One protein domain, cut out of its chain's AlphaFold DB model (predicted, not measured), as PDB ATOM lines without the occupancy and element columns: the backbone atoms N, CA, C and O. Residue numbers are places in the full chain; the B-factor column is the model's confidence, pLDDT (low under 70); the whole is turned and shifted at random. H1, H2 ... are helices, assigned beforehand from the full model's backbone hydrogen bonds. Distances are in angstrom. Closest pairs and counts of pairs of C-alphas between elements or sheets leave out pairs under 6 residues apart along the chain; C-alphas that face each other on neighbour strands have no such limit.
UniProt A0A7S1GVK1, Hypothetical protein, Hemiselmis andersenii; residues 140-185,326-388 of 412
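AT A GLANCE: This is residues 140 to 185 and 326 to 388 of the 412 residues of the protein "Hypothetical protein" of Hemiselmis andersenii (UniProt A0A7S1GVK1). H1 with H2, and H3 with H4, make two angled pairs; H3 crosses H2, and H5 sticks out. The printed part has 109 residues and five named helices, H1 to H5: all helix. It is loose, with a radius of gyration of the C-alphas of 18.9 A, and spans 47 by 41 by 34 A.

IN THESE COORDINATES: H1 is residues 144 to 156, from C-alpha 144 at (232.454, 152.175, 170.050); H2, residues 158 to 181, is 34.4 A long. H3 is residues 327 to 346, H4 348 to 362 and H5 376 to 388, ending at (211.436, 130.514, 180.684).

HOW THE PARTS SIT: H2 touches H3 at a steep tilt of 41 degrees, C-alphas 172 and 334 closest at 7.1 A. H1 touches H3 with residues 151 to 155 alone, C-alphas 155 and 346 closest at 5.2 A. H5 touches no helix. H1, H3 and H5 have every O i to N i+4 pair within hydrogen-bond range, H2 18 of 20, H4 10 of 11.

THE WHOLE: Residues 186 to 325 are cut out; C-alphas 185 and 326 are 18.6 A apart. The H4 to H5 link is long. Residues 348 to 351 have pLDDT under 70.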
ATOM      1  N   GLY A 140     228.477 152.959 177.643       89.00
ATOM      2  CA  GLY A 140     228.736 151.888 178.612       89.00
ATOM      3  C   GLY A 140     228.076 150.556 178.251       89.00
ATOM      4  O   GLY A 140     228.466 149.525 178.792       89.00
ATOM      5  N   LEU A 141     227.074 150.566 177.365       87.31
ATOM      6  CA  LEU A 141     226.381 149.356 176.909       87.31
ATOM      7  C   LEU A 141     227.047 148.710 175.703       87.31
ATOM      8  O   LEU A 141     226.968 147.494 175.548       87.31
ATOM      9  N   LEU A 142     227.630 149.530 174.839       85.06
ATOM     10  CA  LEU A 142     228.276 149.079 173.626       85.06
ATOM     11  C   LEU A 142     229.530 149.912 173.431       85.06
ATOM     12  O   LEU A 142     229.448 151.141 173.339       85.06
ATOM     13  N   ASP A 143     230.675 149.240 173.398       90.88
ATOM     14  CA  ASP A 143     231.919 149.915 173.083       90.88
ATOM     15  C   ASP A 143     231.887 150.387 171.624       90.88
ATOM     16  O   ASP A 143     231.318 149.741 170.738       90.88
ATOM     17  N   LYS A 144     232.456 151.564 171.377       87.94
ATOM     18  CA  LYS A 144     232.454 152.175 170.050       87.94
ATOM     19  C   LYS A 144     233.233 151.325 169.044       87.94
ATOM     20  O   LYS A 144     232.771 151.163 167.914       87.94
ATOM     21  N   ASP A 145     234.383 150.783 169.448       89.38
ATOM     22  CA  ASP A 145     235.208 149.939 168.586       89.38
ATOM     23  C   ASP A 145     234.533 148.578 168.365       89.38
ATOM     24  O   ASP A 145     234.593 148.032 167.264       89.38
ATOM     25  N   GLU A 146     233.809 148.069 169.368       88.81
ATOM     26  CA  GLU A 146     232.982 146.865 169.229       88.81
ATOM     27  C   GLU A 146     231.822 147.074 168.247       88.81
ATOM     28  O   GLU A 146     231.633 146.253 167.351       88.81
ATOM     29  N   LEU A 147     231.073 148.182 168.340       85.44
ATOM     30  CA  LEU A 147     230.023 148.495 167.363       85.44
ATOM     31  C   LEU A 147     230.598 148.615 165.952       85.44
ATOM     32  O   LEU A 147     230.001 148.113 165.005       85.44
ATOM     33  N   LYS A 148     231.754 149.270 165.812       86.12
ATOM     34  CA  LYS A 148     232.441 149.397 164.528       86.12
ATOM     35  C   LYS A 148     232.825 148.029 163.964       86.12
ATOM     36  O   LYS A 148     232.589 147.779 162.787       86.12
ATOM     37  N   GLY A 149     233.371 147.144 164.800       88.19
ATOM     38  CA  GLY A 149     233.661 145.759 164.431       88.19
ATOM     39  C   GLY A 149     232.407 145.004 163.992       88.19
ATOM     40  O   GLY A 149     232.413 144.364 162.950       88.19
ATOM     41  N   LEU A 150     231.297 145.159 164.715       87.00
ATOM     42  CA  LEU A 150     230.023 144.533 164.353       87.00
ATOM     43  C   LEU A 150     229.437 145.070 163.042       87.00
ATOM     44  O   LEU A 150     228.809 144.307 162.318       87.00
ATOM     45  N   LEU A 151     229.601 146.361 162.738       85.31
ATOM     46  CA  LEU A 151     229.162 146.941 161.463       85.31
ATOM     47  C   LEU A 151     230.015 146.435 160.294       85.31
ATOM     48  O   LEU A 151     229.456 146.072 159.265       85.31
ATOM     49  N   LEU A 152     231.335 146.331 160.486       87.06
ATOM     50  CA  LEU A 152     232.260 145.694 159.541       87.06
ATOM     51  C   LEU A 152     231.878 144.236 159.266       87.06
ATOM     52  O   LEU A 152     231.679 143.855 158.115       87.06
ATOM     53  N   ASP A 153     231.710 143.443 160.325       89.69
ATOM     54  CA  ASP A 153     231.315 142.037 160.218       89.69
ATOM     55  C   ASP A 153     229.953 141.898 159.516       89.69
ATOM     56  O   ASP A 153     229.739 140.972 158.735       89.69
ATOM     57  N   LEU A 154     229.025 142.829 159.770       87.31
ATOM     58  CA  LEU A 154     227.710 142.853 159.133       87.31
ATOM     59  C   LEU A 154     227.784 143.202 157.643       87.31
ATOM     60  O   LEU A 154     227.017 142.639 156.863       87.31
ATOM     61  N   ASP A 155     228.657 144.127 157.239       87.75
ATOM     62  CA  ASP A 155     228.853 144.478 155.828       87.75
ATOM     63  C   ASP A 155     229.435 143.299 155.033       87.75
ATOM     64  O   ASP A 155     228.955 142.987 153.939       87.75
ATOM     65  N   GLU A 156     230.397 142.583 155.622       90.44
ATOM     66  CA  GLU A 156     231.048 141.421 155.004       90.44
ATOM     67  C   GLU A 156     230.159 140.155 154.972       90.44
ATOM     68  O   GLU A 156     230.390 139.253 154.159       90.44
ATOM     69  N   ASP A 157     229.116 140.074 155.807       94.25
ATOM     70  CA  ASP A 157     228.217 138.915 155.886       94.25
ATOM     71  C   ASP A 157     227.191 138.866 154.728       94.25
ATOM     72  O   ASP A 157     226.019 139.248 154.837       94.25
ATOM     73  N   GLU A 158     227.615 138.325 153.583       95.12
ATOM     74  CA  GLU A 158     226.746 138.098 152.416       95.12
ATOM     75  C   GLU A 158     225.556 137.164 152.706       95.12
ATOM     76  O   GLU A 158     224.498 137.286 152.074       95.12
ATOM     77  N   GLU A 159     225.689 136.220 153.648       95.75
ATOM     78  CA  GLU A 159     224.600 135.309 154.015       95.75
ATOM     79  C   GLU A 159     223.492 136.075 154.748       95.75
ATOM     80  O   GLU A 159     222.299 135.895 154.449       95.75
ATOM     81  N   PHE A 160     223.872 136.991 155.644       92.75
ATOM     82  CA  PHE A 160     222.951 137.918 156.286       92.75
ATOM     83  C   PHE A 160     222.194 138.747 155.248       92.75
ATOM     84  O   PHE A 160     220.957 138.719 155.246       92.75
ATOM     85  N   TRP A 161     222.886 139.427 154.327       94.25
ATOM     86  CA  TRP A 161     222.240 140.276 153.316       94.25
ATOM     87  C   TRP A 161     221.326 139.485 152.379       94.25
ATOM     88  O   TRP A 161     220.202 139.918 152.098       94.25
ATOM     89  N   THR A 162     221.749 138.288 151.968       95.75
ATOM     90  CA  THR A 162     220.929 137.366 151.166       95.75
ATOM     91  C   THR A 162     219.661 136.953 151.917       95.75
ATOM     92  O   THR A 162     218.583 136.868 151.330       95.75
ATOM     93  N   THR A 163     219.753 136.764 153.234       95.62
ATOM     94  CA  THR A 163     218.608 136.427 154.093       95.62
ATOM     95  C   THR A 163     217.696 137.629 154.370       95.62
ATOM     96  O   THR A 163     216.488 137.460 154.575       95.62
ATOM     97  N   GLN A 164     218.237 138.850 154.406       93.50
ATOM     98  CA  GLN A 164     217.452 140.066 154.640       93.50
ATOM     99  C   GLN A 164     216.747 140.577 153.380       93.50
ATOM    100  O   GLN A 164     215.641 141.104 153.509       93.50
ATOM    101  N   LYS A 165     217.315 140.392 152.181       96.12
ATOM    102  CA  LYS A 165     216.739 140.910 150.926       96.12
ATOM    103  C   LYS A 165     215.274 140.489 150.710       96.12
ATOM    104  O   LYS A 165     214.450 141.381 150.525       96.12
ATOM    105  N   PRO A 166     214.875 139.208 150.847       97.50
ATOM    106  CA  PRO A 166     213.467 138.828 150.703       97.50
ATOM    107  C   PRO A 166     212.547 139.507 151.727       97.50
ATOM    108  O   PRO A 166     211.439 139.910 151.392       97.50
ATOM    109  N   LYS A 167     213.013 139.692 152.972       95.25
ATOM    110  CA  LYS A 167     212.229 140.375 154.015       95.25
ATOM    111  C   LYS A 167     212.059 141.856 153.696       95.25
ATOM    112  O   LYS A 167     210.985 142.407 153.920       95.25
ATOM    113  N   PHE A 168     213.112 142.491 153.190       95.12
ATOM    114  CA  PHE A 168     213.054 143.861 152.700       95.12
ATOM    115  C   PHE A 168     212.071 143.978 151.533       95.12
ATOM    116  O   PHE A 168     211.222 144.863 151.558       95.12
ATOM    117  N   ASP A 169     212.114 143.056 150.570       97.00
ATOM    118  CA  ASP A 169     211.199 143.050 149.426       97.00
ATOM    119  C   ASP A 169     209.738 142.860 149.857       97.00
ATOM    120  O   ASP A 169     208.844 143.517 149.325       97.00
ATOM    121  N   ASP A 170     209.479 142.008 150.850       97.06
ATOM    122  CA  ASP A 170     208.139 141.817 151.408       97.06
ATOM    123  C   ASP A 170     207.632 143.068 152.134       97.06
ATOM    124  O   ASP A 170     206.474 143.458 151.958       97.06
ATOM    125  N   ILE A 171     208.489 143.727 152.922       94.06
ATOM    126  CA  ILE A 171     208.163 145.006 153.571       94.06
ATOM    127  C   ILE A 171     207.909 146.077 152.508       94.06
ATOM    128  O   ILE A 171     206.912 146.794 152.593       94.06
ATOM    129  N   TRP A 172     208.757 146.156 151.482       96.38
ATOM    130  CA  TRP A 172     208.609 147.103 150.384       96.38
ATOM    131  C   TRP A 172     207.274 146.922 149.667       96.38
ATOM    132  O   TRP A 172     206.544 147.891 149.489       96.38
ATOM    133  N   LYS A 173     206.902 145.683 149.323       96.81
ATOM    134  CA  LYS A 173     205.607 145.374 148.693       96.81
ATOM    135  C   LYS A 173     204.424 145.809 149.554       96.81
ATOM    136  O   LYS A 173     203.450 146.339 149.022       96.81
ATOM    137  N   GLN A 174     204.491 145.601 150.868       96.94
ATOM    138  CA  GLN A 174     203.436 146.046 151.785       96.94
ATOM    139  C   GLN A 174     203.340 147.572 151.827       96.94
ATOM    140  O   GLN A 174     202.242 148.119 151.730       96.94
ATOM    141  N   VAL A 175     204.481 148.260 151.929       95.19
ATOM    142  CA  VAL A 175     204.546 149.726 151.926       95.19
ATOM    143  C   VAL A 175     204.027 150.287 150.603       95.19
ATOM    144  O   VAL A 175     203.132 151.125 150.625       95.19
ATOM    145  N   ASP A 176     204.509 149.798 149.461       95.88
ATOM    146  CA  ASP A 176     204.068 150.232 148.130       95.88
ATOM    147  C   ASP A 176     202.561 149.984 147.934       95.88
ATOM    148  O   ASP A 176     201.835 150.894 147.532       95.88
ATOM    149  N   SER A 177     202.049 148.815 148.340       97.19
ATOM    150  CA  SER A 177     200.611 148.524 148.305       97.19
ATOM    151  C   SER A 177     199.801 149.490 149.174       97.19
ATOM    152  O   SER A 177     198.759 149.978 148.734       97.19
ATOM    153  N   HIS A 178     200.251 149.782 150.397       97.31
ATOM    154  CA  HIS A 178     199.575 150.744 151.271       97.31
ATOM    155  C   HIS A 178     199.602 152.158 150.681       97.31
ATOM    156  O   HIS A 178     198.567 152.821 150.655       97.31
ATOM    157  N   LEU A 179     200.739 152.606 150.144       95.94
ATOM    158  CA  LEU A 179     200.866 153.927 149.524       95.94
ATOM    159  C   LEU A 179     199.985 154.069 148.275       95.94
ATOM    160  O   LEU A 179     199.397 155.124 148.048       95.94
ATOM    161  N   ARG A 180     199.825 153.006 147.479       97.56
ATOM    162  CA  ARG A 180     198.923 153.000 146.312       97.56
ATOM    163  C   ARG A 180     197.441 152.988 146.685       97.56
ATOM    164  O   ARG A 180     196.615 153.445 145.898       97.56
ATOM    165  N   GLN A 181     197.089 152.469 147.857       97.75
ATOM    166  CA  GLN A 181     195.717 152.504 148.372       97.75
ATOM    167  C   GLN A 181     195.411 153.807 149.122       97.75
ATOM    168  O   GLN A 181     194.244 154.147 149.315       97.75
ATOM    169  N   GLU A 182     196.441 154.552 149.522       97.69
ATOM    170  CA  GLU A 182     196.304 155.787 150.281       97.69
ATOM    171  C   GLU A 182     195.738 156.925 149.418       97.69
ATOM    172  O   GLU A 182     196.413 157.501 148.559       97.69
ATOM    173  N   SER A 183     194.471 157.262 149.666       97.75
ATOM    174  CA  SER A 183     193.759 158.341 148.978       97.75
ATOM    175  C   SER A 183     193.872 159.689 149.685       97.75
ATOM    176  O   SER A 183     193.447 160.703 149.129       97.75
ATOM    177  N   ARG A 184     194.377 159.726 150.925       97.75
ATOM    178  CA  ARG A 184     194.569 160.987 151.641       97.75
ATOM    179  C   ARG A 184     195.677 161.807 150.975       97.75
ATOM    180  O   ARG A 184     196.630 161.237 150.434       97.75
ATOM    181  N   PRO A 185     195.564 163.141 150.989       96.56
ATOM    182  CA  PRO A 185     196.615 164.003 150.479       96.56
ATOM    183  C   PRO A 185     197.837 163.979 151.402       96.56
ATOM    184  O   PRO A 185     197.718 163.777 152.617       96.56
ATOM    185  N   GLY A 326     204.980 154.351 138.359       95.50
ATOM    186  CA  GLY A 326     204.660 153.050 137.767       95.50
ATOM    187  C   GLY A 326     205.346 151.899 138.513       95.50
ATOM    188  O   GLY A 326     206.305 152.117 139.252       95.50
ATOM    189  N   TRP A 327     204.846 150.675 138.340       95.12
ATOM    190  CA  TRP A 327     205.388 149.492 139.023       95.12
ATOM    191  C   TRP A 327     206.872 149.265 138.707       95.12
ATOM    192  O   TRP A 327     207.657 149.107 139.632       95.12
ATOM    193  N   GLU A 328     207.262 149.377 137.434       96.31
ATOM    194  CA  GLU A 328     208.657 149.230 136.985       96.31
ATOM    195  C   GLU A 328     209.594 150.223 137.689       96.31
ATOM    196  O   GLU A 328     210.598 149.836 138.277       96.31
ATOM    197  N   THR A 329     209.225 151.506 137.727       94.94
ATOM    198  CA  THR A 329     210.006 152.532 138.431       94.94
ATOM    199  C   THR A 329     210.002 152.323 139.951       94.94
ATOM    200  O   THR A 329     210.985 152.644 140.609       94.94
ATOM    201  N   SER A 330     208.924 151.784 140.538       94.75
ATOM    202  CA  SER A 330     208.904 151.432 141.969       94.75
ATOM    203  C   SER A 330     209.891 150.303 142.284       94.75
ATOM    204  O   SER A 330     210.587 150.370 143.296       94.75
ATOM    205  N   ASP A 331     210.016 149.312 141.397       95.75
ATOM    206  CA  ASP A 331     211.014 148.244 141.514       95.75
ATOM    207  C   ASP A 331     212.448 148.781 141.374       95.75
ATOM    208  O   ASP A 331     213.324 148.410 142.155       95.75
ATOM    209  N   GLU A 332     212.693 149.714 140.451       96.31
ATOM    210  CA  GLU A 332     213.997 150.382 140.336       96.31
ATOM    211  C   GLU A 332     214.347 151.172 141.604       96.31
ATOM    212  O   GLU A 332     215.465 151.069 142.113       96.31
ATOM    213  N   ILE A 333     213.389 151.932 142.150       92.81
ATOM    214  CA  ILE A 333     213.574 152.675 143.402       92.81
ATOM    215  C   ILE A 333     213.843 151.706 144.555       92.81
ATOM    216  O   ILE A 333     214.745 151.957 145.351       92.81
ATOM    217  N   ARG A 334     213.117 150.585 144.644       96.12
ATOM    218  CA  ARG A 334     213.362 149.541 145.650       96.12
ATOM    219  C   ARG A 334     214.808 149.071 145.615       96.12
ATOM    220  O   ARG A 334     215.441 148.957 146.661       96.12
ATOM    221  N   ASP A 335     215.313 148.759 144.427       96.25
ATOM    222  CA  ASP A 335     216.648 148.190 144.274       96.25
ATOM    223  C   ASP A 335     217.741 149.242 144.517       96.25
ATOM    224  O   ASP A 335     218.763 148.927 145.129       96.25
ATOM    225  N   GLN A 336     217.488 150.510 144.176       93.38
ATOM    226  CA  GLN A 336     218.337 151.638 144.576       93.38
ATOM    227  C   GLN A 336     218.349 151.843 146.094       93.38
ATOM    228  O   GLN A 336     219.421 151.997 146.673       93.38
ATOM    229  N   VAL A 337     217.187 151.803 146.757       91.62
ATOM    230  CA  VAL A 337     217.089 151.913 148.221       91.62
ATOM    231  C   VAL A 337     217.802 150.744 148.889       91.62
ATOM    232  O   VAL A 337     218.547 150.959 149.836       91.62
ATOM    233  N   TRP A 338     217.637 149.520 148.386       94.62
ATOM    234  CA  TRP A 338     218.365 148.360 148.897       94.62
ATOM    235  C   TRP A 338     219.881 148.528 148.756       94.62
ATOM    236  O   TRP A 338     220.616 148.304 149.715       94.62
ATOM    237  N   SER A 339     220.345 148.967 147.582       92.31
ATOM    238  CA  SER A 339     221.761 149.259 147.350       92.31
ATOM    239  C   SER A 339     222.271 150.353 148.283       92.31
ATOM    240  O   SER A 339     223.379 150.233 148.787       92.31
ATOM    241  N   ALA A 340     221.478 151.397 148.533       86.38
ATOM    242  CA  ALA A 340     221.838 152.478 149.441       86.38
ATOM    243  C   ALA A 340     221.885 152.012 150.901       86.38
ATOM    244  O   ALA A 340     222.808 152.380 151.610       86.38
ATOM    245  N   VAL A 341     220.944 151.168 151.342       87.94
ATOM    246  CA  VAL A 341     220.961 150.560 152.685       87.94
ATOM    247  C   VAL A 341     222.214 149.706 152.865       87.94
ATOM    248  O   VAL A 341     222.910 149.844 153.868       87.94
ATOM    249  N   ARG A 342     222.541 148.871 151.873       89.19
ATOM    250  CA  ARG A 342     223.751 148.049 151.902       89.19
ATOM    251  C   ARG A 342     225.017 148.909 151.895       89.19
ATOM    252  O   ARG A 342     225.877 148.716 152.735       89.19
ATOM    253  N   GLN A 343     225.102 149.892 150.999       86.12
ATOM    254  CA  GLN A 343     226.237 150.817 150.947       86.12
ATOM    255  C   GLN A 343     226.388 151.597 152.244       86.12
ATOM    256  O   GLN A 343     227.504 151.714 152.723       86.12
ATOM    257  N   SER A 344     225.286 152.083 152.827       79.81
ATOM    258  CA  SER A 344     225.340 152.827 154.082       79.81
ATOM    259  C   SER A 344     225.964 151.999 155.192       79.81
ATOM    260  O   SER A 344     226.792 152.545 155.895       79.81
ATOM    261  N   ALA A 345     225.666 150.696 155.259       78.88
ATOM    262  CA  ALA A 345     226.270 149.792 156.232       78.88
ATOM    263  C   ALA A 345     227.767 149.511 155.981       78.88
ATOM    264  O   ALA A 345     228.454 149.096 156.906       78.88
ATOM    265  N   GLY A 346     228.259 149.711 154.750       71.25
ATOM    266  CA  GLY A 346     229.645 149.432 154.357       71.25
ATOM    267  C   GLY A 346     230.558 150.656 154.218       71.25
ATOM    268  O   GLY A 346     231.781 150.529 154.282       71.25
ATOM    269  N   THR A 347     230.023 151.871 154.039       72.94
ATOM    270  CA  THR A 347     230.822 153.115 153.965       72.94
ATOM    271  C   THR A 347     231.284 153.586 155.343       72.94
ATOM    272  O   THR A 347     230.968 154.683 155.799       72.94
ATOM    273  N   LEU A 348     232.115 152.772 155.983       60.91
ATOM    274  CA  LEU A 348     232.609 153.014 157.333       60.91
ATOM    275  C   LEU A 348     233.465 154.278 157.479       60.91
ATOM    276  O   LEU A 348     233.576 154.793 158.582       60.91
ATOM    277  N   SER A 349     234.059 154.821 156.407       58.16
ATOM    278  CA  SER A 349     234.880 156.040 156.528       58.16
ATOM    279  C   SER A 349     234.053 157.287 156.847       58.16
ATOM    280  O   SER A 349     234.502 158.139 157.608       58.16
ATOM    281  N   ASP A 350     232.845 157.391 156.286       63.59
ATOM    282  CA  ASP A 350     231.912 158.475 156.611       63.59
ATOM    283  C   ASP A 350     231.119 158.134 157.887       63.59
ATOM    284  O   ASP A 350     230.757 159.028 158.659       63.59
ATOM    285  N   GLU A 351     230.914 156.839 158.162       67.56
ATOM    286  CA  GLU A 351     230.334 156.386 159.425       67.56
ATOM    287  C   GLU A 351     231.269 156.575 160.618       67.56
ATOM    288  O   GLU A 351     230.761 156.770 161.709       67.56
ATOM    289  N   GLU A 352     232.595 156.593 160.465       77.56
ATOM    290  CA  GLU A 352     233.514 156.905 161.568       77.56
ATOM    291  C   GLU A 352     233.219 158.298 162.122       77.56
ATOM    292  O   GLU A 352     232.941 158.437 163.305       77.56
ATOM    293  N   ALA A 353     233.154 159.322 161.268       80.88
ATOM    294  CA  ALA A 353     232.814 160.674 161.709       80.88
ATOM    295  C   ALA A 353     231.396 160.754 162.308       80.88
ATOM    296  O   ALA A 353     231.159 161.498 163.267       80.88
ATOM    297  N   PHE A 354     230.446 159.984 161.767       82.44
ATOM    298  CA  PHE A 354     229.094 159.895 162.313       82.44
ATOM    299  C   PHE A 354     229.061 159.202 163.679       82.44
ATOM    300  O   PHE A 354     228.441 159.733 164.597       82.44
ATOM    301  N   LEU A 355     229.723 158.056 163.832       85.38
ATOM    302  CA  LEU A 355     229.832 157.286 165.067       85.38
ATOM    303  C   LEU A 355     230.597 158.087 166.117       85.38
ATOM    304  O   LEU A 355     230.155 158.151 167.257       85.38
ATOM    305  N   ASP A 356     231.671 158.775 165.740       86.75
ATOM    306  CA  ASP A 356     232.400 159.713 166.593       86.75
ATOM    307  C   ASP A 356     231.449 160.785 167.114       86.75
ATOM    308  O   ASP A 356     231.251 160.907 168.319       86.75
ATOM    309  N   THR A 357     230.753 161.480 166.211       86.25
ATOM    310  CA  THR A 357     229.785 162.521 166.578       86.25
ATOM    311  C   THR A 357     228.637 161.958 167.425       86.25
ATOM    312  O   THR A 357     228.162 162.607 168.362       86.25
ATOM    313  N   PHE A 358     228.163 160.750 167.113       87.06
ATOM    314  CA  PHE A 358     227.089 160.066 167.823       87.06
ATOM    315  C   PHE A 358     227.520 159.706 169.247       87.06
ATOM    316  O   PHE A 358     226.812 160.050 170.191       87.06
ATOM    317  N   PHE A 359     228.681 159.077 169.432       89.88
ATOM    318  CA  PHE A 359     229.198 158.698 170.747       89.88
ATOM    319  C   PHE A 359     229.676 159.909 171.551       89.88
ATOM    320  O   PHE A 359     229.443 159.950 172.753       89.88
ATOM    321  N   GLU A 360     230.242 160.942 170.929       91.88
ATOM    322  CA  GLU A 360     230.566 162.195 171.622       91.88
ATOM    323  C   GLU A 360     229.304 162.884 172.154       91.88
ATOM    324  O   GLU A 360     229.269 163.366 173.288       91.88
ATOM    325  N   ARG A 361     228.234 162.918 171.351       90.88
ATOM    326  CA  ARG A 361     227.007 163.649 171.692       90.88
ATOM    327  C   ARG A 361     226.039 162.856 172.566       90.88
ATOM    328  O   ARG A 361     225.344 163.446 173.403       90.88
ATOM    329  N   LEU A 362     225.916 161.558 172.311       90.62
ATOM    330  CA  LEU A 362     224.913 160.673 172.904       90.62
ATOM    331  C   LEU A 362     225.532 159.577 173.771       90.62
ATOM    332  O   LEU A 362     224.836 159.060 174.635       90.62
ATOM    333  N   GLY A 363     226.819 159.261 173.619       88.81
ATOM    334  CA  GLY A 363     227.505 158.251 174.432       88.81
ATOM    335  C   GLY A 363     227.382 158.487 175.941       88.81
ATOM    336  O   GLY A 363     227.041 157.538 176.645       88.81
ATOM    337  N   PRO A 364     227.561 159.726 176.454       94.81
ATOM    338  CA  PRO A 364     227.350 160.037 177.870       94.81
ATOM    339  C   PRO A 364     225.878 160.070 178.306       94.81
ATOM    340  O   PRO A 364     225.607 160.150 179.503       94.81
ATOM    341  N   ARG A 365     224.927 160.082 177.363       91.56
ATOM    342  CA  ARG A 365     223.498 160.170 177.679       91.56
ATOM    343  C   ARG A 365     222.951 158.807 178.057       91.56
ATOM    344  O   ARG A 365     223.362 157.777 177.522       91.56
ATOM    345  N   SER A 366     221.999 158.826 178.979       91.06
ATOM    346  CA  SER A 366     221.357 157.615 179.471       91.06
ATOM    347  C   SER A 366     220.409 157.043 178.412       91.06
ATOM    348  O   SER A 366     219.696 157.787 177.733       91.06
ATOM    349  N   LEU A 367     220.372 155.718 178.255       84.62
ATOM    350  CA  LEU A 367     219.478 155.069 177.285       84.62
ATOM    351  C   LEU A 367     217.997 155.399 177.563       84.62
ATOM    352  O   LEU A 367     217.176 155.473 176.644       84.62
ATOM    353  N   GLY A 368     217.659 155.649 178.832       86.00
ATOM    354  CA  GLY A 368     216.324 156.040 179.274       86.00
ATOM    355  C   GLY A 368     215.812 157.354 178.681       86.00
ATOM    356  O   GLY A 368     214.599 157.519 178.593       86.00
ATOM    357  N   GLU A 369     216.690 158.250 178.215       87.00
ATOM    358  CA  GLU A 369     216.292 159.483 177.516       87.00
ATOM    359  C   GLU A 369     215.676 159.217 176.134       87.00
ATOM    360  O   GLU A 369     214.902 160.037 175.637       87.00
ATOM    361  N   PHE A 370     216.006 158.082 175.510       81.75
ATOM    362  CA  PHE A 370     215.573 157.734 174.151       81.75
ATOM    363  C   PHE A 370     214.492 156.658 174.126       81.75
ATOM    364  O   PHE A 370     213.737 156.558 173.156       81.75
ATOM    365  N   LEU A 371     214.411 155.840 175.176       78.00
ATOM    366  CA  LEU A 371     213.446 154.754 175.256       78.00
ATOM    367  C   LEU A 371     212.141 155.215 175.918       78.00
ATOM    368  O   LEU A 371     212.157 155.610 177.088       78.00
ATOM    369  N   PRO A 372     210.982 155.092 175.242       80.94
ATOM    370  CA  PRO A 372     209.698 155.286 175.907       80.94
ATOM    371  C   PRO A 372     209.511 154.241 177.016       80.94
ATOM    372  O   PRO A 372     210.091 153.153 176.953       80.94
ATOM    373  N   ASP A 373     208.703 154.556 178.030       82.12
ATOM    374  CA  ASP A 373     208.338 153.603 179.086       82.12
ATOM    375  C   ASP A 373     207.803 152.303 178.488       82.12
ATOM    376  O   ASP A 373     206.920 152.318 177.623       82.12
ATOM    377  N   ILE A 374     208.349 151.164 178.933       79.19
ATOM    378  CA  ILE A 374     207.904 149.871 178.420       79.19
ATOM    379  C   ILE A 374     206.461 149.672 178.898       79.19
ATOM    380  O   ILE A 374     206.212 149.654 180.111       79.19
ATOM    381  N   PRO A 375     205.484 149.500 177.986       81.38
ATOM    382  CA  PRO A 375     204.099 149.337 178.389       81.38
ATOM    383  C   PRO A 375     203.951 148.088 179.275       81.38
ATOM    384  O   PRO A 375     204.617 147.076 179.028       81.38
ATOM    385  N   PRO A 376     203.049 148.091 180.276       81.94
ATOM    386  CA  PRO A 376     202.912 146.986 181.233       81.94
ATOM    387  C   PRO A 376     202.699 145.610 180.582       81.94
ATOM    388  O   PRO A 376     203.103 144.582 181.122       81.94
ATOM    389  N   THR A 377     202.075 145.574 179.403       79.56
ATOM    390  CA  THR A 377     201.878 144.356 178.605       79.56
ATOM    391  C   THR A 377     203.192 143.782 178.075       79.56
ATOM    392  O   THR A 377     203.394 142.569 178.147       79.56
ATOM    393  N   ALA A 378     204.110 144.630 177.605       78.19
ATOM    394  CA  ALA A 378     205.436 144.210 177.161       78.19
ATOM    395  C   ALA A 378     206.292 143.732 178.343       78.19
ATOM    396  O   ALA A 378     206.922 142.681 178.235       78.19
ATOM    397  N   LYS A 379     206.220 144.406 179.503       81.12
ATOM    398  CA  LYS A 379     206.895 143.955 180.736       81.12
ATOM    399  C   LYS A 379     206.463 142.550 181.152       81.12
ATOM    400  O   LYS A 379     207.305 141.696 181.421       81.12
ATOM    401  N   LYS A 380     205.152 142.275 181.133       80.44
ATOM    402  CA  LYS A 380     204.606 140.930 181.393       80.44
ATOM    403  C   LYS A 380     205.138 139.897 180.397       80.44
ATOM    404  O   LYS A 380     205.522 138.805 180.803       80.44
ATOM    405  N   GLY A 381     205.200 140.242 179.110       77.38
ATOM    406  CA  GLY A 381     205.779 139.374 178.083       77.38
ATOM    407  C   GLY A 381     207.260 139.066 178.328       77.38
ATOM    408  O   GLY A 381     207.662 137.905 178.267       77.38
ATOM    409  N   MET A 382     208.057 140.085 178.664       78.19
ATOM    410  CA  MET A 382     209.478 139.935 178.993       78.19
ATOM    411  C   MET A 382     209.690 139.089 180.248       78.19
ATOM    412  O   MET A 382     210.566 138.232 180.237       78.19
ATOM    413  N   LEU A 383     208.860 139.251 181.284       81.25
ATOM    414  CA  LEU A 383     208.909 138.412 182.488       81.25
ATOM    415  C   LEU A 383     208.697 136.936 182.161       81.25
ATOM    416  O   LEU A 383     209.434 136.093 182.657       81.25
ATOM    417  N   VAL A 384     207.735 136.615 181.293       82.19
ATOM    418  CA  VAL A 384     207.493 135.226 180.872       82.19
ATOM    419  C   VAL A 384     208.691 134.662 180.108       82.19
ATOM    420  O   VAL A 384     209.058 133.509 180.316       82.19
ATOM    421  N   VAL A 385     209.314 135.451 179.227       80.31
ATOM    422  CA  VAL A 385     210.522 135.026 178.496       80.31
ATOM    423  C   VAL A 385     211.698 134.837 179.450       80.31
ATOM    424  O   VAL A 385     212.403 133.837 179.351       80.31
ATOM    425  N   TRP A 386     211.879 135.753 180.399       80.00
ATOM    426  CA  TRP A 386     212.935 135.684 181.403       80.00
ATOM    427  C   TRP A 386     212.766 134.476 182.323       80.00
ATOM    428  O   TRP A 386     213.723 133.747 182.558       80.00
ATOM    429  N   GLN A 387     211.542 134.208 182.779       80.12
ATOM    430  CA  GLN A 387     211.233 133.035 183.590       80.12
ATOM    431  C   GLN A 387     211.533 131.746 182.819       80.12
ATOM    432  O   GLN A 387     212.255 130.895 183.318       80.12
ATOM    433  N   LYS A 388     211.097 131.652 181.556       83.31
ATOM    434  CA  LYS A 388     211.436 130.514 180.684       83.31
ATOM    435  C   LYS A 388     212.940 130.346 180.482       83.31
ATOM    436  O   LYS A 388     213.412 129.221 180.375       83.31
TER     437      LYS A 388